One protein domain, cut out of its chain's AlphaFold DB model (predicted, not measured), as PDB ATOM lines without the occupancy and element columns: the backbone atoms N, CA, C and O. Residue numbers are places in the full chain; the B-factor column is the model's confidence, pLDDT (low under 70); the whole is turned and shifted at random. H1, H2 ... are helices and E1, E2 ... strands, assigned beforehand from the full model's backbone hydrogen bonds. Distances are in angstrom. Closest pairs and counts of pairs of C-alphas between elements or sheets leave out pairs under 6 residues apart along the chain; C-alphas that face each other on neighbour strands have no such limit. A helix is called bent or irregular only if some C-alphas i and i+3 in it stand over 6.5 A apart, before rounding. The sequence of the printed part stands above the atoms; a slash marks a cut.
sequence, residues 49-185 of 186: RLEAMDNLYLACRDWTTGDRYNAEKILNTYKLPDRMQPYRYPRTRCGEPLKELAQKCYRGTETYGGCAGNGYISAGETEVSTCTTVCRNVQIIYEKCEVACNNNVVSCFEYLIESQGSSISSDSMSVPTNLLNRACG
ATOM      1  N   ARG A  49     -13.225  25.266 -21.569       89.56
ATOM      2  CA  ARG A  49     -13.369  26.603 -20.967       89.56
ATOM      3  C   ARG A  49     -12.300  27.575 -21.458       89.56
ATOM      4  O   ARG A  49     -12.622  28.715 -21.787       89.56
ATOM      5  N   LEU A  50     -11.053  27.113 -21.557       88.62
ATOM      6  CA  LEU A  50      -9.956  27.888 -22.135       88.62
ATOM      7  C   LEU A  50     -10.268  28.274 -23.586       88.62
ATOM      8  O   LEU A  50     -10.229  29.452 -23.935       88.62
ATOM      9  N   GLU A  51     -10.671  27.302 -24.404       92.00
ATOM     10  CA  GLU A  51     -11.071  27.547 -25.788       92.00
ATOM     11  C   GLU A  51     -12.268  28.496 -25.878       92.00
ATOM     12  O   GLU A  51     -12.294  29.360 -26.753       92.00
ATOM     13  N   ALA A  52     -13.273  28.368 -25.008       92.50
ATOM     14  CA  ALA A  52     -14.429  29.263 -24.999       92.50
ATOM     15  C   ALA A  52     -14.026  30.718 -24.704       92.50
ATOM     16  O   ALA A  52     -14.473  31.625 -25.415       92.50
ATOM     17  N   MET A  53     -13.148  30.926 -23.717       95.56
ATOM     18  CA  MET A  53     -12.611  32.240 -23.359       95.56
ATOM     19  C   MET A  53     -11.843  32.861 -24.526       95.56
ATOM     20  O   MET A  53     -12.176  33.968 -24.956       95.56
ATOM     21  N   ASP A  54     -10.848  32.145 -25.058       94.56
ATOM     22  CA  ASP A  54     -10.009  32.651 -26.146       94.56
ATOM     23  C   ASP A  54     -10.844  32.920 -27.401       94.56
ATOM     24  O   ASP A  54     -10.716  33.972 -28.026       94.56
ATOM     25  N   ASN A  55     -11.770  32.019 -27.746       95.12
ATOM     26  CA  ASN A  55     -12.657  32.209 -28.890       95.12
ATOM     27  C   ASN A  55     -13.543  33.454 -28.742       95.12
ATOM     28  O   ASN A  55     -13.771  34.150 -29.733       95.12
ATOM     29  N   LEU A  56     -14.064  33.735 -27.542       97.56
ATOM     30  CA  LEU A  56     -14.855  34.940 -27.303       97.56
ATOM     31  C   LEU A  56     -13.987  36.200 -27.397       97.56
ATOM     32  O   LEU A  56     -14.373  37.149 -28.083       97.56
ATOM     33  N   TYR A  57     -12.824  36.208 -26.743       97.62
ATOM     34  CA  TYR A  57     -11.886  37.330 -26.792       97.62
ATOM     35  C   TYR A  57     -11.480  37.659 -28.236       97.62
ATOM     36  O   TYR A  57     -11.658  38.795 -28.686       97.62
ATOM     37  N   LEU A  58     -11.017  36.654 -28.985       97.69
ATOM     38  CA  LEU A  58     -10.582  36.807 -30.373       97.69
ATOM     39  C   LEU A  58     -11.727  37.276 -31.273       97.69
ATOM     40  O   LEU A  58     -11.555  38.234 -32.020       97.69
ATOM     41  N   ALA A  59     -12.920  36.679 -31.160       97.81
ATOM     42  CA  ALA A  59     -14.073  37.108 -31.950       97.81
ATOM     43  C   ALA A  59     -14.461  38.564 -31.661       97.81
ATOM     44  O   ALA A  59     -14.766  39.312 -32.590       97.81
ATOM     45  N   CYS A  60     -14.417  38.993 -30.397       98.25
ATOM     46  CA  CYS A  60     -14.675  40.382 -30.033       98.25
ATOM     47  C   CYS A  60     -13.616  41.340 -30.589       98.25
ATOM     48  O   CYS A  60     -13.969  42.392 -31.131       98.25
ATOM     49  N   ARG A  61     -12.331  40.991 -30.496       98.06
ATOM     50  CA  ARG A  61     -11.232  41.794 -31.049       98.06
ATOM     51  C   ARG A  61     -11.337  41.913 -32.572       98.06
ATOM     52  O   ARG A  61     -11.297  43.016 -33.118       98.06
ATOM     53  N   ASP A  62     -11.532  40.794 -33.259       97.75
ATOM     54  CA  ASP A  62     -11.566  40.741 -34.721       97.75
ATOM     55  C   ASP A  62     -12.824  41.428 -35.282       97.75
ATOM     56  O   ASP A  62     -12.758  42.124 -36.294       97.75
ATOM     57  N   TRP A  63     -13.973  41.306 -34.607       97.69
ATOM     58  CA  TRP A  63     -15.193  42.018 -34.997       97.69
ATOM     59  C   TRP A  63     -15.087  43.530 -34.760       97.69
ATOM     60  O   TRP A  63     -15.466  44.310 -35.632       97.69
ATOM     61  N   THR A  64     -14.542  43.966 -33.615       96.25
ATOM     62  CA  THR A  64     -14.420  45.404 -33.291       96.25
ATOM     63  C   THR A  64     -13.400  46.145 -34.157       96.25
ATOM     64  O   THR A  64     -13.535  47.357 -34.339       96.25
ATOM     65  N   THR A  65     -12.416  45.436 -34.711       95.19
ATOM     66  CA  THR A  65     -11.414  45.979 -35.647       95.19
ATOM     67  C   THR A  65     -11.765  45.744 -37.117       95.19
ATOM     68  O   THR A  65     -11.164  46.352 -38.001       95.19
ATOM     69  N   GLY A  66     -12.738  44.874 -37.383       94.88
ATOM     70  CA  GLY A  66     -13.154  44.482 -38.717       94.88
ATOM     71  C   GLY A  66     -14.419  45.181 -39.212       94.88
ATOM     72  O   GLY A  66     -14.754  46.311 -38.852       94.88
ATOM     73  N   ASP A  67     -15.138  44.479 -40.082       94.69
ATOM     74  CA  ASP A  67     -16.355  44.971 -40.719       94.69
ATOM     75  C   ASP A  67     -17.568  44.658 -39.840       94.69
ATOM     76  O   ASP A  67     -18.297  43.679 -40.026       94.69
ATOM     77  N   ARG A  68     -17.723  45.497 -38.815       94.50
ATOM     78  CA  ARG A  68     -18.653  45.272 -37.708       94.50
ATOM     79  C   ARG A  68     -20.137  45.355 -38.071       94.50
ATOM     80  O   ARG A  68     -20.959  44.927 -37.269       94.50
ATOM     81  N   TYR A  69     -20.472  45.919 -39.232       96.25
ATOM     82  CA  TYR A  69     -21.853  46.150 -39.679       96.25
ATOM     83  C   TYR A  69     -22.334  45.134 -40.717       96.25
ATOM     84  O   TYR A  69     -23.524  45.092 -41.029       96.25
ATOM     85  N   ASN A  70     -21.435  44.316 -41.261       96.56
ATOM     86  CA  ASN A  70     -21.780  43.302 -42.244       96.56
ATOM     87  C   ASN A  70     -22.423  42.081 -41.565       96.56
ATOM     88  O   ASN A  70     -21.780  41.368 -40.789       96.56
ATOM     89  N   ALA A  71     -23.695  41.828 -41.875       96.38
ATOM     90  CA  ALA A  71     -24.474  40.781 -41.229       96.38
ATOM     91  C   ALA A  71     -23.934  39.368 -41.495       96.38
ATOM     92  O   ALA A  71     -23.927  38.531 -40.593       96.38
ATOM     93  N   GLU A  72     -23.442  39.102 -42.707       96.75
ATOM     94  CA  GLU A  72     -22.829  37.816 -43.044       96.75
ATOM     95  C   GLU A  72     -21.581  37.572 -42.194       96.75
ATOM     96  O   GLU A  72     -21.424  36.500 -41.608       96.75
ATOM     97  N   LYS A  73     -20.706  38.575 -42.066       97.75
ATOM     98  CA  LYS A  73     -19.481  38.444 -41.270       97.75
ATOM     99  C   LYS A  73     -19.779  38.240 -39.788       97.75
ATOM    100  O   LYS A  73     -19.141  37.389 -39.169       97.75
ATOM    101  N   ILE A  74     -20.766  38.944 -39.229       97.56
ATOM    102  CA  ILE A  74     -21.219  38.746 -37.840       97.56
ATOM    103  C   ILE A  74     -21.637  37.291 -37.598       97.56
ATOM    104  O   ILE A  74     -21.224  36.691 -36.604       97.56
ATOM    105  N   LEU A  75     -22.432  36.723 -38.509       97.12
ATOM    106  CA  LEU A  75     -23.000  35.382 -38.360       97.12
ATOM    107  C   LEU A  75     -21.998  34.269 -38.688       97.12
ATOM    108  O   LEU A  75     -21.981  33.256 -37.998       97.12
ATOM    109  N   ASN A  76     -21.159  34.451 -39.710       96.81
ATOM    110  CA  ASN A  76     -20.395  33.354 -40.314       96.81
ATOM    111  C   ASN A  76     -18.877  33.480 -40.146       96.81
ATOM    112  O   ASN A  76     -18.203  32.459 -40.023       96.81
ATOM    113  N   THR A  77     -18.334  34.704 -40.145       96.81
ATOM    114  CA  THR A  77     -16.883  34.941 -40.012       96.81
ATOM    115  C   THR A  77     -16.487  35.037 -38.545       96.81
ATOM    116  O   THR A  77     -15.768  34.184 -38.038       96.81
ATOM    117  N   TYR A  78     -17.010  36.041 -37.842       97.12
ATOM    118  CA  TYR A  78     -16.731  36.250 -36.423       97.12
ATOM    119  C   TYR A  78     -17.500  35.258 -35.549       97.12
ATOM    120  O   TYR A  78     -17.048  34.913 -34.457       97.12
ATOM    121  N   LYS A  79     -18.671  34.802 -36.028       97.19
ATOM    122  CA  LYS A  79     -19.618  33.956 -35.280       97.19
ATOM    123  C   LYS A  79     -19.893  34.518 -33.882       97.19
ATOM    124  O   LYS A  79     -20.017  33.771 -32.913       97.19
ATOM    125  N   LEU A  80     -19.946  35.848 -33.772       96.88
ATOM    126  CA  LEU A  80     -19.909  36.545 -32.487       96.88
ATOM    127  C   LEU A  80     -21.046  36.107 -31.545       96.88
ATOM    128  O   LEU A  80     -20.753  35.794 -30.389       96.88
ATOM    129  N   PRO A  81     -22.309  35.975 -32.010       97.19
ATOM    130  CA  PRO A  81     -23.385  35.459 -31.166       97.19
ATOM    131  C   PRO A  81     -23.132  34.059 -30.606       97.19
ATOM    132  O   PRO A  81     -23.465  33.788 -29.453       97.19
ATOM    133  N   ASP A  82     -22.534  33.176 -31.405       96.94
ATOM    134  CA  ASP A  82     -22.278  31.797 -30.997       96.94
ATOM    135  C   ASP A  82     -21.134  31.744 -29.973       96.94
ATOM    136  O   ASP A  82     -21.215  30.997 -29.002       96.94
ATOM    137  N   ARG A  83     -20.105  32.596 -30.113       97.19
ATOM    138  CA  ARG A  83     -19.013  32.700 -29.124       97.19
ATOM    139  C   ARG A  83     -19.463  33.277 -27.784       97.19
ATOM    140  O   ARG A  83     -18.871  32.972 -26.757       97.19
ATOM    141  N   MET A  84     -20.524  34.082 -27.776       96.75
ATOM    142  CA  MET A  84     -21.116  34.612 -26.546       96.75
ATOM    143  C   MET A  84     -22.030  33.612 -25.835       96.75
ATOM    144  O   MET A  84     -22.353  33.826 -24.671       96.75
ATOM    145  N   GLN A  85     -22.446  32.526 -26.496       95.12
ATOM    146  CA  GLN A  85     -23.448  31.587 -25.982       95.12
ATOM    147  C   GLN A  85     -23.142  30.989 -24.589       95.12
ATOM    148  O   GLN A  85     -24.098  30.872 -23.805       95.12
ATOM    149  N   PRO A  86     -21.874  30.679 -24.236       94.31
ATOM    150  CA  PRO A  86     -21.514  30.184 -22.905       94.31
ATOM    151  C   PRO A  86     -21.697  31.212 -21.778       94.31
ATOM    152  O   PRO A  86     -21.869  30.827 -20.626       94.31
ATOM    153  N   TYR A  87     -21.699  32.510 -22.096       95.19
ATOM    154  CA  TYR A  87     -21.667  33.589 -21.110       95.19
ATOM    155  C   TYR A  87     -23.013  34.299 -21.050       95.19
ATOM    156  O   TYR A  87     -23.418  34.987 -21.991       95.19
ATOM    157  N   ARG A  88     -23.725  34.165 -19.928       95.50
ATOM    158  CA  ARG A  88     -25.130  34.590 -19.818       95.50
ATOM    159  C   ARG A  88     -25.326  36.063 -20.181       95.50
ATOM    160  O   ARG A  88     -26.250  36.401 -20.928       95.50
ATOM    161  N   TYR A  89     -24.487  36.943 -19.643       95.44
ATOM    162  CA  TYR A  89     -24.644  38.385 -19.817       95.44
ATOM    163  C   TYR A  89     -24.191  38.873 -21.200       95.44
ATOM    164  O   TYR A  89     -25.000  39.530 -21.854       95.44
ATOM    165  N   PRO A  90     -23.003  38.501 -21.722       97.06
ATOM    166  CA  PRO A  90     -22.658  38.752 -23.123       97.06
ATOM    167  C   PRO A  90     -23.709  38.224 -24.109       97.06
ATOM    168  O   PRO A  90     -24.105  38.947 -25.025       97.06
ATOM    169  N   ARG A  91     -24.236  37.011 -23.887       97.38
ATOM    170  CA  ARG A  91     -25.282  36.424 -24.737       97.38
ATOM    171  C   ARG A  91     -26.539  37.283 -24.772       97.38
ATOM    172  O   ARG A  91     -26.987  37.661 -25.843       97.38
ATOM    173  N   THR A  92     -27.100  37.598 -23.613       96.69
ATOM    174  CA  THR A  92     -28.401  38.286 -23.529       96.69
ATOM    175  C   THR A  92     -28.316  39.783 -23.834       96.69
ATOM    176  O   THR A  92     -29.281  40.362 -24.323       96.69
ATOM    177  N   ARG A  93     -27.174  40.429 -23.565       95.81
ATOM    178  CA  ARG A  93     -26.973  41.867 -23.827       95.81
ATOM    179  C   ARG A  93     -26.502  42.172 -25.240       95.81
ATOM    180  O   ARG A  93     -26.752  43.272 -25.717       95.81
ATOM    181  N   CYS A  94     -25.816  41.233 -25.880       97.25
ATOM    182  CA  CYS A  94     -25.257  41.433 -27.206       97.25
ATOM    183  C   CYS A  94     -25.592  40.285 -28.161       97.25
ATOM    184  O   CYS A  94     -26.221  40.521 -29.188       97.25
ATOM    185  N   GLY A  95     -25.192  39.054 -27.834       97.19
ATOM    186  CA  GLY A  95     -25.242  37.931 -28.774       97.19
ATOM    187  C   GLY A  95     -26.627  37.687 -29.383       97.19
ATOM    188  O   GLY A  95     -26.759  37.627 -30.602       97.19
ATOM    189  N   GLU A  96     -27.664  37.583 -28.552       97.88
ATOM    190  CA  GLU A  96     -29.052  37.355 -28.972       97.88
ATOM    191  C   GLU A  96     -29.617  38.538 -29.796       97.88
ATOM    192  O   GLU A  96     -30.006  38.293 -30.943       97.88
ATOM    193  N   PRO A  97     -29.594  39.804 -29.315       96.12
ATOM    194  CA  PRO A  97     -30.058  40.951 -30.106       96.12
ATOM    195  C   PRO A  97     -29.316  41.128 -31.436       96.12
ATOM    196  O   PRO A  97     -29.930  41.342 -32.482       96.12
ATOM    197  N   LEU A  98     -27.987  40.991 -31.423       96.62
ATOM    198  CA  LEU A  98     -27.172  41.157 -32.624       96.62
ATOM    199  C   LEU A  98     -27.427  40.044 -33.636       96.62
ATOM    200  O   LEU A  98     -27.455  40.308 -34.836       96.62
ATOM    201  N   LYS A  99     -27.640  38.806 -33.174       97.12
ATOM    202  CA  LYS A  99     -28.016  37.688 -34.044       97.12
ATOM    203  C   LYS A  99     -29.335  37.960 -34.744       97.12
ATOM    204  O   LYS A  99     -29.421  37.743 -35.948       97.12
ATOM    205  N   GLU A 100     -30.336  38.434 -34.011       94.81
ATOM    206  CA  GLU A 100     -31.642  38.757 -34.580       94.81
ATOM    207  C   GLU A 100     -31.524  39.854 -35.647       94.81
ATOM    208  O   GLU A 100     -32.009  39.683 -36.769       94.81
ATOM    209  N   LEU A 101     -30.828  40.951 -35.333       94.44
ATOM    210  CA  LEU A 101     -30.618  42.065 -36.257       94.44
ATOM    211  C   LEU A 101     -29.816  41.646 -37.498       94.44
ATOM    212  O   LEU A 101     -30.237  41.901 -38.627       94.44
ATOM    213  N   ALA A 102     -28.705  40.929 -37.311       95.50
ATOM    214  CA  ALA A 102     -27.897  40.423 -38.413       95.50
ATOM    215  C   ALA A 102     -28.699  39.454 -39.295       95.50
ATOM    216  O   ALA A 102     -28.675  39.571 -40.515       95.50
ATOM    217  N   GLN A 103     -29.478  38.535 -38.721       95.19
ATOM    218  CA  GLN A 103     -30.312  37.625 -39.514       95.19
ATOM    219  C   GLN A 103     -31.371  38.362 -40.339       95.19
ATOM    220  O   GLN A 103     -31.630  37.959 -41.476       95.19
ATOM    221  N   LYS A 104     -31.964  39.437 -39.804       91.94
ATOM    222  CA  LYS A 104     -32.907  40.286 -40.547       91.94
ATOM    223  C   LYS A 104     -32.228  40.949 -41.745       91.94
ATOM    224  O   LYS A 104     -32.724  40.823 -42.864       91.94
ATOM    225  N   CYS A 105     -31.077  41.587 -41.535       92.88
ATOM    226  CA  CYS A 105     -30.379  42.283 -42.616       92.88
ATOM    227  C   CYS A 105     -29.755  41.318 -43.634       92.88
ATOM    228  O   CYS A 105     -29.781  41.597 -44.829       92.88
ATOM    229  N   TYR A 106     -29.283  40.145 -43.197       92.00
ATOM    230  CA  TYR A 106     -28.748  39.100 -44.075       92.00
ATOM    231  C   TYR A 106     -29.809  38.516 -45.018       92.00
ATOM    232  O   TYR A 106     -29.521  38.230 -46.175       92.00
ATOM    233  N   ARG A 107     -31.057  38.364 -44.553       87.00
ATOM    234  CA  ARG A 107     -32.171  37.843 -45.369       87.00
ATOM    235  C   ARG A 107     -32.785  38.883 -46.317       87.00
ATOM    236  O   ARG A 107     -33.753  38.560 -46.999       87.00
ATOM    237  N   GLY A 108     -32.235  40.098 -46.376       68.69
ATOM    238  CA  GLY A 108     -32.678  41.139 -47.304       68.69
ATOM    239  C   GLY A 108     -34.006  41.794 -46.926       68.69
ATOM    240  O   GLY A 108     -34.698  42.318 -47.796       68.69
ATOM    241  N   THR A 109     -34.394  41.782 -45.648       64.06
ATOM    242  CA  THR A 109     -35.596  42.494 -45.194       64.06
ATOM    243  C   THR A 109     -35.301  43.998 -45.077       64.06
ATOM    244  O   THR A 109     -35.200  44.539 -43.979       64.06
ATOM    245  N   GLU A 110     -35.130  44.674 -46.219       57.28
ATOM    246  CA  GLU A 110     -34.737  46.096 -46.320       57.28
ATOM    247  C   GLU A 110     -35.745  47.068 -45.685       57.28
ATOM    248  O   GLU A 110     -35.421  48.217 -45.405       57.28
ATOM    249  N   THR A 111     -36.968  46.610 -45.418       56.91
ATOM    250  CA  THR A 111     -38.042  47.402 -44.804       56.91
ATOM    251  C   THR A 111     -37.997  47.441 -43.277       56.91
ATOM    252  O   THR A 111     -38.800  48.148 -42.667       56.91
ATOM    253  N   TYR A 112     -37.085  46.706 -42.633       60.50
ATOM    254  CA  TYR A 112     -36.888  46.799 -41.187       60.50
ATOM    255  C   TYR A 112     -35.919  47.941 -40.866       60.50
ATOM    256  O   TYR A 112     -34.811  47.974 -41.395       60.50
ATOM    257  N   GLY A 113     -36.326  48.859 -39.983       72.56
ATOM    258  CA  GLY A 113     -35.670  50.156 -39.744       72.56
ATOM    259  C   GLY A 113     -34.196  50.145 -39.311       72.56
ATOM    260  O   GLY A 113     -33.623  51.221 -39.196       72.56
ATOM    261  N   GLY A 114     -33.582  48.973 -39.123       83.25
ATOM    262  CA  GLY A 114     -32.178  48.816 -38.735       83.25
ATOM    263  C   GLY A 114     -31.231  48.278 -39.809       83.25
ATOM    264  O   GLY A 114     -30.060  48.041 -39.517       83.25
ATOM    265  N   CYS A 115     -31.693  48.073 -41.047       91.88
ATOM    266  CA  CYS A 115     -30.848  47.586 -42.143       91.88
ATOM    267  C   CYS A 115     -30.512  48.702 -43.141       91.88
ATOM    268  O   CYS A 115     -31.394  49.422 -43.598       91.88
ATOM    269  N   ALA A 116     -29.240  48.801 -43.530       89.44
ATOM    270  CA  ALA A 116     -28.744  49.777 -44.506       89.44
ATOM    271  C   ALA A 116     -28.835  49.284 -45.969       89.44
ATOM    272  O   ALA A 116     -28.407  49.985 -46.885       89.44
ATOM    273  N   GLY A 117     -29.370  48.077 -46.186       87.06
ATOM    274  CA  GLY A 117     -29.402  47.392 -47.483       87.06
ATOM    275  C   GLY A 117     -28.161  46.532 -47.739       87.06
ATOM    276  O   GLY A 117     -27.172  46.601 -47.007       87.06
ATOM    277  N   ASN A 118     -28.220  45.677 -48.766       88.06
ATOM    278  CA  ASN A 118     -27.107  44.813 -49.202       88.06
ATOM    279  C   ASN A 118     -26.461  43.958 -48.086       88.06
ATOM    280  O   ASN A 118     -25.252  43.728 -48.099       88.06
ATOM    281  N   GLY A 119     -27.239  43.510 -47.096       91.25
ATOM    282  CA  GLY A 119     -26.712  42.715 -45.981       91.25
ATOM    283  C   GLY A 119     -26.003  43.517 -44.883       91.25
ATOM    284  O   GLY A 119     -25.356  42.916 -44.026       91.25
ATOM    285  N   TYR A 120     -26.120  44.849 -44.872       94.50
ATOM    286  CA  TYR A 120     -25.536  45.708 -43.840       94.50
ATOM    287  C   TYR A 120     -26.561  46.171 -42.805       94.50
ATOM    288  O   TYR A 120     -27.726  46.430 -43.110       94.50
ATOM    289  N   ILE A 121     -26.082  46.311 -41.573       94.75
ATOM    290  CA  ILE A 121     -26.785  46.927 -40.449       94.75
ATOM    291  C   ILE A 121     -26.515  48.439 -40.458       94.75
ATOM    292  O   ILE A 121     -25.396  48.876 -40.738       94.75
ATOM    293  N   SER A 122     -27.527  49.244 -40.137       92.69
ATOM    294  CA  SER A 122     -27.407  50.698 -40.026       92.69
ATOM    295  C   SER A 122     -26.427  51.118 -38.922       92.69
ATOM    296  O   SER A 122     -26.355  50.524 -37.847       92.69
ATOM    297  N   ALA A 123     -25.662  52.188 -39.163       85.25
ATOM    298  CA  ALA A 123     -24.583  52.595 -38.258       85.25
ATOM    299  C   ALA A 123     -25.055  53.063 -36.865       85.25
ATOM    300  O   ALA A 123     -24.259  53.046 -35.925       85.25
ATOM    301  N   GLY A 124     -26.323  53.477 -36.752       86.25
ATOM    302  CA  GLY A 124     -26.952  53.987 -35.532       86.25
ATOM    303  C   GLY A 124     -27.682  52.939 -34.688       86.25
ATOM    304  O   GLY A 124     -28.278  53.309 -33.680       86.25
ATOM    305  N   GLU A 125     -27.647  51.660 -35.074       93.31
ATOM    306  CA  GLU A 125     -28.369  50.620 -34.340       93.31
ATOM    307  C   GLU A 125     -27.796  50.412 -32.938       93.31
ATOM    308  O   GLU A 125     -26.587  50.226 -32.731       93.31
ATOM    309  N   THR A 126     -28.698  50.426 -31.957       93.00
ATOM    310  CA  THR A 126     -28.344  50.357 -30.536       93.00
ATOM    311  C   THR A 126     -27.708  49.013 -30.199       93.00
ATOM    312  O   THR A 126     -26.803  48.953 -29.371       93.00
ATOM    313  N   GLU A 127     -28.117  47.943 -30.874       94.50
ATOM    314  CA  GLU A 127     -27.588  46.590 -30.740       94.50
ATOM    315  C   GLU A 127     -26.102  46.547 -31.107       94.50
ATOM    316  O   GLU A 127     -25.307  45.954 -30.379       94.50
ATOM    317  N   VAL A 128     -25.696  47.230 -32.184       95.31
ATOM    318  CA  VAL A 128     -24.286  47.286 -32.601       95.31
ATOM    319  C   VAL A 128     -23.460  48.094 -31.605       95.31
ATOM    320  O   VAL A 128     -22.362  47.673 -31.229       95.31
ATOM    321  N   SER A 129     -23.986  49.231 -31.141       95.31
ATOM    322  CA  SER A 129     -23.329  50.050 -30.115       95.31
ATOM    323  C   SER A 129     -23.154  49.272 -28.804       95.31
ATOM    324  O   SER A 129     -22.038  49.131 -28.302       95.31
ATOM    325  N   THR A 130     -24.231  48.651 -28.319       95.81
ATOM    326  CA  THR A 130     -24.244  47.827 -27.101       95.81
ATOM    327  C   THR A 130     -23.252  46.675 -27.214       95.81
ATOM    328  O   THR A 130     -22.440  46.465 -26.315       95.81
ATOM    329  N   CYS A 131     -23.249  45.961 -28.340       97.25
ATOM    330  CA  CYS A 131     -22.287  44.895 -28.592       97.25
ATOM    331  C   CYS A 131     -20.844  45.382 -28.644       97.25
ATOM    332  O   CYS A 131     -19.951  44.689 -28.162       97.25
ATOM    333  N   THR A 132     -20.604  46.574 -29.192       97.06
ATOM    334  CA  THR A 132     -19.268  47.179 -29.209       97.06
ATOM    335  C   THR A 132     -18.779  47.414 -27.783       97.06
ATOM    336  O   THR A 132     -17.648  47.047 -27.465       97.06
ATOM    337  N   THR A 133     -19.628  47.957 -26.906       97.06
ATOM    338  CA  THR A 133     -19.303  48.146 -25.484       97.06
ATOM    339  C   THR A 133     -19.073  46.808 -24.779       97.06
ATOM    340  O   THR A 133     -18.043  46.642 -24.128       97.06
ATOM    341  N   VAL A 134     -19.946  45.815 -24.982       97.62
ATOM    342  CA  VAL A 134     -19.760  44.461 -24.429       97.62
ATOM    343  C   VAL A 134     -18.424  43.863 -24.871       97.62
ATOM    344  O   VAL A 134     -17.666  43.381 -24.034       97.62
ATOM    345  N   CYS A 135     -18.086  43.930 -26.158       98.00
ATOM    346  CA  CYS A 135     -16.838  43.364 -26.660       98.00
ATOM    347  C   CYS A 135     -15.590  44.103 -26.183       98.00
ATOM    348  O   CYS A 135     -14.562  43.463 -25.967       98.00
ATOM    349  N   ARG A 136     -15.654  45.423 -25.998       97.00
ATOM    350  CA  ARG A 136     -14.568  46.179 -25.356       97.00
ATOM    351  C   ARG A 136     -14.377  45.738 -23.911       97.00
ATOM    352  O   ARG A 136     -13.252  45.506 -23.487       97.00
ATOM    353  N   ASN A 137     -15.468  45.554 -23.178       97.25
ATOM    354  CA  ASN A 137     -15.422  45.115 -21.789       97.25
ATOM    355  C   ASN A 137     -14.905  43.674 -21.649       97.25
ATOM    356  O   ASN A 137     -14.088  43.402 -20.774       97.25
ATOM    357  N   VAL A 138     -15.286  42.772 -22.555       97.31
ATOM    358  CA  VAL A 138     -14.699  41.424 -22.663       97.31
ATOM    359  C   VAL A 138     -13.181  41.494 -22.865       97.31
ATOM    360  O   VAL A 138     -12.447  40.807 -22.156       97.31
ATOM    361  N   GLN A 139     -12.704  42.342 -23.784       96.50
ATOM    362  CA  GLN A 139     -11.266  42.530 -24.030       96.50
ATOM    363  C   GLN A 139     -10.542  43.059 -22.783       96.50
ATOM    364  O   GLN A 139      -9.542  42.481 -22.374       96.50
ATOM    365  N   ILE A 140     -11.102  44.070 -22.108       95.31
ATOM    366  CA  ILE A 140     -10.541  44.617 -20.862       95.31
ATOM    367  C   ILE A 140     -10.440  43.549 -19.766       95.31
ATOM    368  O   ILE A 140      -9.453  43.515 -19.032       95.31
ATOM    369  N   ILE A 141     -11.463  42.701 -19.609       95.75
ATOM    370  CA  ILE A 141     -11.444  41.619 -18.616       95.75
ATOM    371  C   ILE A 141     -10.336  40.621 -18.948       95.75
ATOM    372  O   ILE A 141      -9.554  40.286 -18.060       95.75
ATOM    373  N   TYR A 142     -10.250  40.187 -20.210       95.44
ATOM    374  CA  TYR A 142      -9.217  39.260 -20.668       95.44
ATOM    375  C   TYR A 142      -7.817  39.798 -20.377       95.44
ATOM    376  O   TYR A 142      -7.067  39.170 -19.640       95.44
ATOM    377  N   GLU A 143      -7.507  41.002 -20.861       94.25
ATOM    378  CA  GLU A 143      -6.190  41.629 -20.710       94.25
ATOM    379  C   GLU A 143      -5.815  41.820 -19.234       94.25
ATOM    380  O   GLU A 143      -4.677  41.588 -18.830       94.25
ATOM    381  N   LYS A 144      -6.776  42.202 -18.381       94.38
ATOM    382  CA  LYS A 144      -6.528  42.317 -16.938       94.38
ATOM    383  C   LYS A 144      -6.235  40.969 -16.292       94.38
ATOM    384  O   LYS A 144      -5.350  40.908 -15.441       94.38
ATOM    385  N   CYS A 145      -6.971  39.922 -16.655       94.50
ATOM    386  CA  CYS A 145      -6.740  38.582 -16.130       94.50
ATOM    387  C   CYS A 145      -5.417  37.998 -16.629       94.50
ATOM    388  O   CYS A 145      -4.705  37.403 -15.831       94.50
ATOM    389  N   GLU A 146      -5.066  38.208 -17.897       93.38
ATOM    390  CA  GLU A 146      -3.799  37.771 -18.487       93.38
ATOM    391  C   GLU A 146      -2.599  38.430 -17.793       93.38
ATOM    392  O   GLU A 146      -1.625  37.763 -17.455       93.38
ATOM    393  N   VAL A 147      -2.685  39.736 -17.514       91.31
ATOM    394  CA  VAL A 147      -1.605  40.477 -16.846       91.31
ATOM    395  C   VAL A 147      -1.505  40.145 -15.354       91.31
ATOM    396  O   VAL A 147      -0.403  40.095 -14.810       91.31
ATOM    397  N   ALA A 148      -2.636  39.978 -14.662       89.44
ATOM    398  CA  ALA A 148      -2.654  39.849 -13.203       89.44
ATOM    399  C   ALA A 148      -2.629  38.402 -12.696       89.44
ATOM    400  O   ALA A 148      -2.154  38.159 -11.585       89.44
ATOM    401  N   CYS A 149      -3.142  37.444 -13.469       89.19
ATOM    402  CA  CYS A 149      -3.242  36.050 -13.063       89.19
ATOM    403  C   CYS A 149      -2.380  35.173 -13.980       89.19
ATOM    404  O   CYS A 149      -2.646  35.086 -15.168       89.19
ATOM    405  N   ASN A 150      -1.405  34.444 -13.427       80.50
ATOM    406  CA  ASN A 150      -0.565  33.526 -14.211       80.50
ATOM    407  C   ASN A 150      -1.383  32.340 -14.769       80.50
ATOM    408  O   ASN A 150      -1.889  32.365 -15.880       80.50
ATOM    409  N   ASN A 151      -1.568  31.285 -13.971       79.56
ATOM    410  CA  ASN A 151      -2.212  30.045 -14.427       79.56
ATOM    411  C   ASN A 151      -3.737  30.047 -14.234       79.56
ATOM    412  O   ASN A 151      -4.374  29.008 -14.376       79.56
ATOM    413  N   ASN A 152      -4.321  31.189 -13.854       87.38
ATOM    414  CA  ASN A 152      -5.726  31.284 -13.451       87.38
ATOM    415  C   ASN A 152      -6.539  32.252 -14.324       87.38
ATOM    416  O   ASN A 152      -7.595  32.720 -13.900       87.38
ATOM    417  N   VAL A 153      -6.051  32.558 -15.534       91.56
ATOM    418  CA  VAL A 153      -6.693  33.495 -16.475       91.56
ATOM    419  C   VAL A 153      -8.134  33.083 -16.766       91.56
ATOM    420  O   VAL A 153      -9.026  33.914 -16.651       91.56
ATOM    421  N   VAL A 154      -8.380  31.794 -17.042       91.38
ATOM    422  CA  VAL A 154      -9.720  31.260 -17.352       91.38
ATOM    423  C   VAL A 154     -10.698  31.498 -16.206       91.38
ATOM    424  O   VAL A 154     -11.761  32.083 -16.406       91.38
ATOM    425  N   SER A 155     -10.330  31.097 -14.985       91.19
ATOM    426  CA  SER A 155     -11.200  31.291 -13.821       91.19
ATOM    427  C   SER A 155     -11.400  32.772 -13.515       91.19
ATOM    428  O   SER A 155     -12.512  33.169 -13.179       91.19
ATOM    429  N   CYS A 156     -10.354  33.594 -13.664       95.06
ATOM    430  CA  CYS A 156     -10.458  35.038 -13.492       95.06
ATOM    431  C   CYS A 156     -11.434  35.652 -14.494       95.06
ATOM    432  O   CYS A 156     -12.315  36.414 -14.104       95.06
ATOM    433  N   PHE A 157     -11.305  35.297 -15.772       95.94
ATOM    434  CA  PHE A 157     -12.124  35.830 -16.850       95.94
ATOM    435  C   PHE A 157     -13.593  35.479 -16.647       95.94
ATOM    436  O   PHE A 157     -14.446  36.366 -16.662       95.94
ATOM    437  N   GLU A 158     -13.891  34.204 -16.397       93.94
ATOM    438  CA  GLU A 158     -15.258  33.747 -16.153       93.94
ATOM    439  C   GLU A 158     -15.855  34.387 -14.899       93.94
ATOM    440  O   GLU A 158     -16.982  34.883 -14.935       93.94
ATOM    441  N   TYR A 159     -15.085  34.446 -13.807       94.31
ATOM    442  CA  TYR A 159     -15.519  35.100 -12.579       94.31
ATOM    443  C   TYR A 159     -15.836  36.576 -12.819       94.31
ATOM    444  O   TYR A 159     -16.884  37.066 -12.397       94.31
ATOM    445  N   LEU A 160     -14.950  37.296 -13.513       95.25
ATOM    446  CA  LEU A 160     -15.138  38.713 -13.775       95.25
ATOM    447  C   LEU A 160     -16.315  38.959 -14.717       95.25
ATOM    448  O   LEU A 160     -17.149  39.792 -14.369       95.25
ATOM    449  N   ILE A 161     -16.447  38.220 -15.823       94.06
ATOM    450  CA  ILE A 161     -17.598  38.336 -16.734       94.06
ATOM    451  C   ILE A 161     -18.917  38.147 -15.988       94.06
ATOM    452  O   ILE A 161     -19.827  38.966 -16.142       94.06
ATOM    453  N   GLU A 162     -19.022  37.111 -15.158       92.06
ATOM    454  CA  GLU A 162     -20.249  36.848 -14.408       92.06
ATOM    455  C   GLU A 162     -20.478  37.898 -13.310       92.06
ATOM    456  O   GLU A 162     -21.603  38.363 -13.124       92.06
ATOM    457  N   SER A 163     -19.419  38.355 -12.633       91.88
ATOM    458  CA  SER A 163     -19.521  39.387 -11.590       91.88
ATOM    459  C   SER A 163     -19.944  40.760 -12.123       91.88
ATOM    460  O   SER A 163     -20.596  41.514 -11.399       91.88
ATOM    461  N   GLN A 164     -19.618  41.089 -13.382       91.00
ATOM    462  CA  GLN A 164     -20.092  42.324 -14.013       91.00
ATOM    463  C   GLN A 164     -21.611  42.312 -14.196       91.00
ATOM    464  O   GLN A 164     -22.261  43.359 -14.129       91.00
ATOM    465  N   GLY A 165     -22.195  41.139 -14.432       89.88
ATOM    466  CA  GLY A 165     -23.623  41.001 -14.650       89.88
ATOM    467  C   GLY A 165     -24.128  41.896 -15.784       89.88
ATOM    468  O   GLY A 165     -23.566  41.945 -16.878       89.88
ATOM    469  N   SER A 166     -25.192  42.662 -15.522       87.06
ATOM    470  CA  SER A 166     -25.721  43.629 -16.492       87.06
ATOM    471  C   SER A 166     -24.762  44.774 -16.821       87.06
ATOM    472  O   SER A 166     -24.942  45.412 -17.851       87.06
ATOM    473  N   SER A 167     -23.760  45.031 -15.979       92.06
ATOM    474  CA  SER A 167     -22.788  46.112 -16.180       92.06
ATOM    475  C   SER A 167     -21.776  45.805 -17.282       92.06
ATOM    476  O   SER A 167     -21.027  46.693 -17.676       92.06
ATOM    477  N   ILE A 168     -21.773  44.585 -17.835       92.88
ATOM    478  CA  ILE A 168     -20.919  44.230 -18.976       92.88
ATOM    479  C   ILE A 168     -21.214  45.086 -20.219       92.88
ATOM    480  O   ILE A 168     -20.353  45.230 -21.077       92.88
ATOM    481  N   SER A 169     -22.407  45.681 -20.320       93.56
ATOM    482  CA  SER A 169     -22.784  46.617 -21.388       93.56
ATOM    483  C   SER A 169     -22.653  48.094 -20.992       93.56
ATOM    484  O   SER A 169     -23.126  48.954 -21.726       93.56
ATOM    485  N   SER A 170     -22.063  48.404 -19.835       92.00
ATOM    486  CA  SER A 170     -21.842  49.784 -19.392       92.00
ATOM    487  C   SER A 170     -20.559  50.355 -19.998       92.00
ATOM    488  O   SER A 170     -19.520  49.698 -19.985       92.00
ATOM    489  N   ASP A 171     -20.600  51.609 -20.452       87.75
ATOM    490  CA  ASP A 171     -19.445  52.278 -21.080       87.75
ATOM    491  C   ASP A 171     -18.277  52.540 -20.114       87.75
ATOM    492  O   ASP A 171     -17.142  52.737 -20.539       87.75
ATOM    493  N   SER A 172     -18.543  52.546 -18.806       79.44
ATOM    494  CA  SER A 172     -17.568  52.833 -17.746       79.44
ATOM    495  C   SER A 172     -17.313  51.615 -16.857       79.44
ATOM    496  O   SER A 172     -17.408  51.677 -15.630       79.44
ATOM    497  N   MET A 173     -16.984  50.477 -17.471       85.88
ATOM    498  CA  MET A 173     -16.611  49.294 -16.705       85.88
ATOM    499  C   MET A 173     -15.260  49.512 -16.013       85.88
ATOM    500  O   MET A 173     -14.247  49.828 -16.638       85.88
ATOM    501  N   SER A 174     -15.239  49.291 -14.701       85.00
ATOM    502  CA  SER A 174     -14.008  49.204 -13.925       85.00
ATOM    503  C   SER A 174     -13.923  47.832 -13.270       85.00
ATOM    504  O   SER A 174     -14.929  47.254 -12.861       85.00
ATOM    505  N   VAL A 175     -12.704  47.307 -13.182       86.25
ATOM    506  CA  VAL A 175     -12.406  46.090 -12.427       86.25
ATOM    507  C   VAL A 175     -11.583  46.519 -11.215       86.25
ATOM    508  O   VAL A 175     -10.391  46.806 -11.370       86.25
ATOM    509  N   PRO A 176     -12.201  46.625 -10.025       86.88
ATOM    510  CA  PRO A 176     -11.493  46.960  -8.798       86.88
ATOM    511  C   PRO A 176     -10.376  45.954  -8.492       86.88
ATOM    512  O   PRO A 176     -10.557  44.750  -8.672       86.88
ATOM    513  N   THR A 177      -9.237  46.420  -7.973       87.88
ATOM    514  CA  THR A 177      -8.080  45.557  -7.660       87.88
ATOM    515  C   THR A 177      -8.431  44.427  -6.690       87.88
ATOM    516  O   THR A 177      -7.975  43.305  -6.855       87.88
ATOM    517  N   ASN A 178      -9.286  44.685  -5.699       88.19
ATOM    518  CA  ASN A 178      -9.752  43.659  -4.762       88.19
ATOM    519  C   ASN A 178     -10.621  42.582  -5.435       88.19
ATOM    520  O   ASN A 178     -10.586  41.427  -5.015       88.19
ATOM    521  N   LEU A 179     -11.401  42.949  -6.457       90.25
ATOM    522  CA  LEU A 179     -12.183  41.998  -7.246       90.25
ATOM    523  C   LEU A 179     -11.263  41.165  -8.145       90.25
ATOM    524  O   LEU A 179     -11.421  39.951  -8.205       90.25
ATOM    525  N   LEU A 180     -10.269  41.805  -8.769       91.81
ATOM    526  CA  LEU A 180      -9.250  41.139  -9.583       91.81
ATOM    527  C   LEU A 180      -8.423  40.137  -8.765       91.81
ATOM    528  O   LEU A 180      -8.275  38.994  -9.179       91.81
ATOM    529  N   ASN A 181      -7.962  40.520  -7.570       88.56
ATOM    530  CA  ASN A 181      -7.212  39.627  -6.682       88.56
ATOM    531  C   ASN A 181      -8.027  38.382  -6.315       88.56
ATOM    532  O   ASN A 181      -7.523  37.265  -6.401       88.56
ATOM    533  N   ARG A 182      -9.311  38.568  -5.984       89.25
ATOM    534  CA  ARG A 182     -10.223  37.461  -5.681       89.25
ATOM    535  C   ARG A 182     -10.440  36.551  -6.888       89.25
ATOM    536  O   ARG A 182     -10.460  35.335  -6.742       89.25
ATOM    537  N   ALA A 183     -10.564  37.134  -8.080       90.62
ATOM    538  CA  ALA A 183     -10.703  36.402  -9.336       90.62
ATOM    539  C   ALA A 183      -9.452  35.560  -9.660       90.62
ATOM    540  O   ALA A 183      -9.576  34.451 -10.173       90.62
ATOM    541  N   CYS A 184      -8.257  36.046  -9.304       90.00
ATOM    542  CA  CYS A 184      -7.012  35.287  -9.431       90.00
ATOM    543  C   CYS A 184      -6.829  34.197  -8.350       90.00
ATOM    544  O   CYS A 184      -5.907  33.390  -8.480       90.00
ATOM    545  N   GLY A 185      -7.681  34.135  -7.317       82.94
ATOM    546  CA  GLY A 185      -7.593  33.164  -6.214       82.94
ATOM    547  C   GLY A 185      -6.901  33.668  -4.939       82.94
ATOM    548  O   GLY A 185      -6.427  32.845  -4.157       82.94
TER     549      GLY A 185
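This is residues 49 to 185 of the 186 residues of an uncharacterized protein of archaeon (UniProt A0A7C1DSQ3). This is an elongated body of crossed helices built round the long helix H5: H1 and H6 pack on H5, and H4 crosses its first part and reaches on toward one end of the body. The short helices H2 and H3 pack on H4, a small strand-and-loop tip with E1 lies at that end, and the short helix H7 lies at the other. The printed part has 137 residues, with seven named helices and one named strand in the order H1 H2 H3 H4 E1 H5 H6 H7, and its class is mostly helix. It is compact, with a radius of gyration of the C-alphas of 15.4 A, and spans 51 by 26 by 22 A.

H5, residues 126 to 148, is the longest helix. H6, residues 153 to 169, forms a helical hairpin with it, at a shallow tilt of 31 degrees, opposite ways; their closest C-alphas are those of Val 134 and Ser 169, 4.8 A apart. H1, residues 49 to 65, touches residues 132 to 142 of H5 at a steep tilt of 53 degrees, opposite ways, closest at the C-alphas of Cys 60 and Cys 135, 5.0 A. H4, residues 88 to 106, touches H5 with a steep tilt of 42 degrees, opposite ways; the closest C-alphas, of Cys 94 and Cys 131, are 4.8 A apart. H3, residues 80 to 84, touches H4, with the C-alphas of Pro 81 and Gly 95 3.9 A apart. H2, residues 71 to 77, touches residues 99 to 106 of H4, closest at the C-alphas of Ala 71 and Ala 102, 4.4 A. H7, residues 177 to 183, touches H6, closest at the C-alphas of Cys 156 and Ala 183, 4.4 A. E1, residues 115 to 117, pairs with no named strand but is antiparallel to residues 120 to 121. Every O i to N i+4 pair is within hydrogen-bond range in H1, H2, H3, H5 and H7, against 13 of 15 in H4 and 8 of 13 in H6.

H1 begins at C-alpha 49 (-13.369, 26.603, -20.967) and is 24.4 A long. H5 runs 32.7 A from C-alpha 126 (-28.344, 50.357, -30.536). H4, 24.9 A, and H6, 21.3 A, are irregular: C-alphas 93 and 96 are 7.2 A apart, and C-alphas 163 and 166 are 9.0 A apart. H7 ends at C-alpha 183 (-10.703, 36.402, -9.336).

The two C-alphas farthest apart, of Thr 111 and Gly 185, are 51.2 A apart. The printed part has no cut, and no link is long. Mean pLDDT of the printed part is 92.0; residues 108 to 112 are under 70.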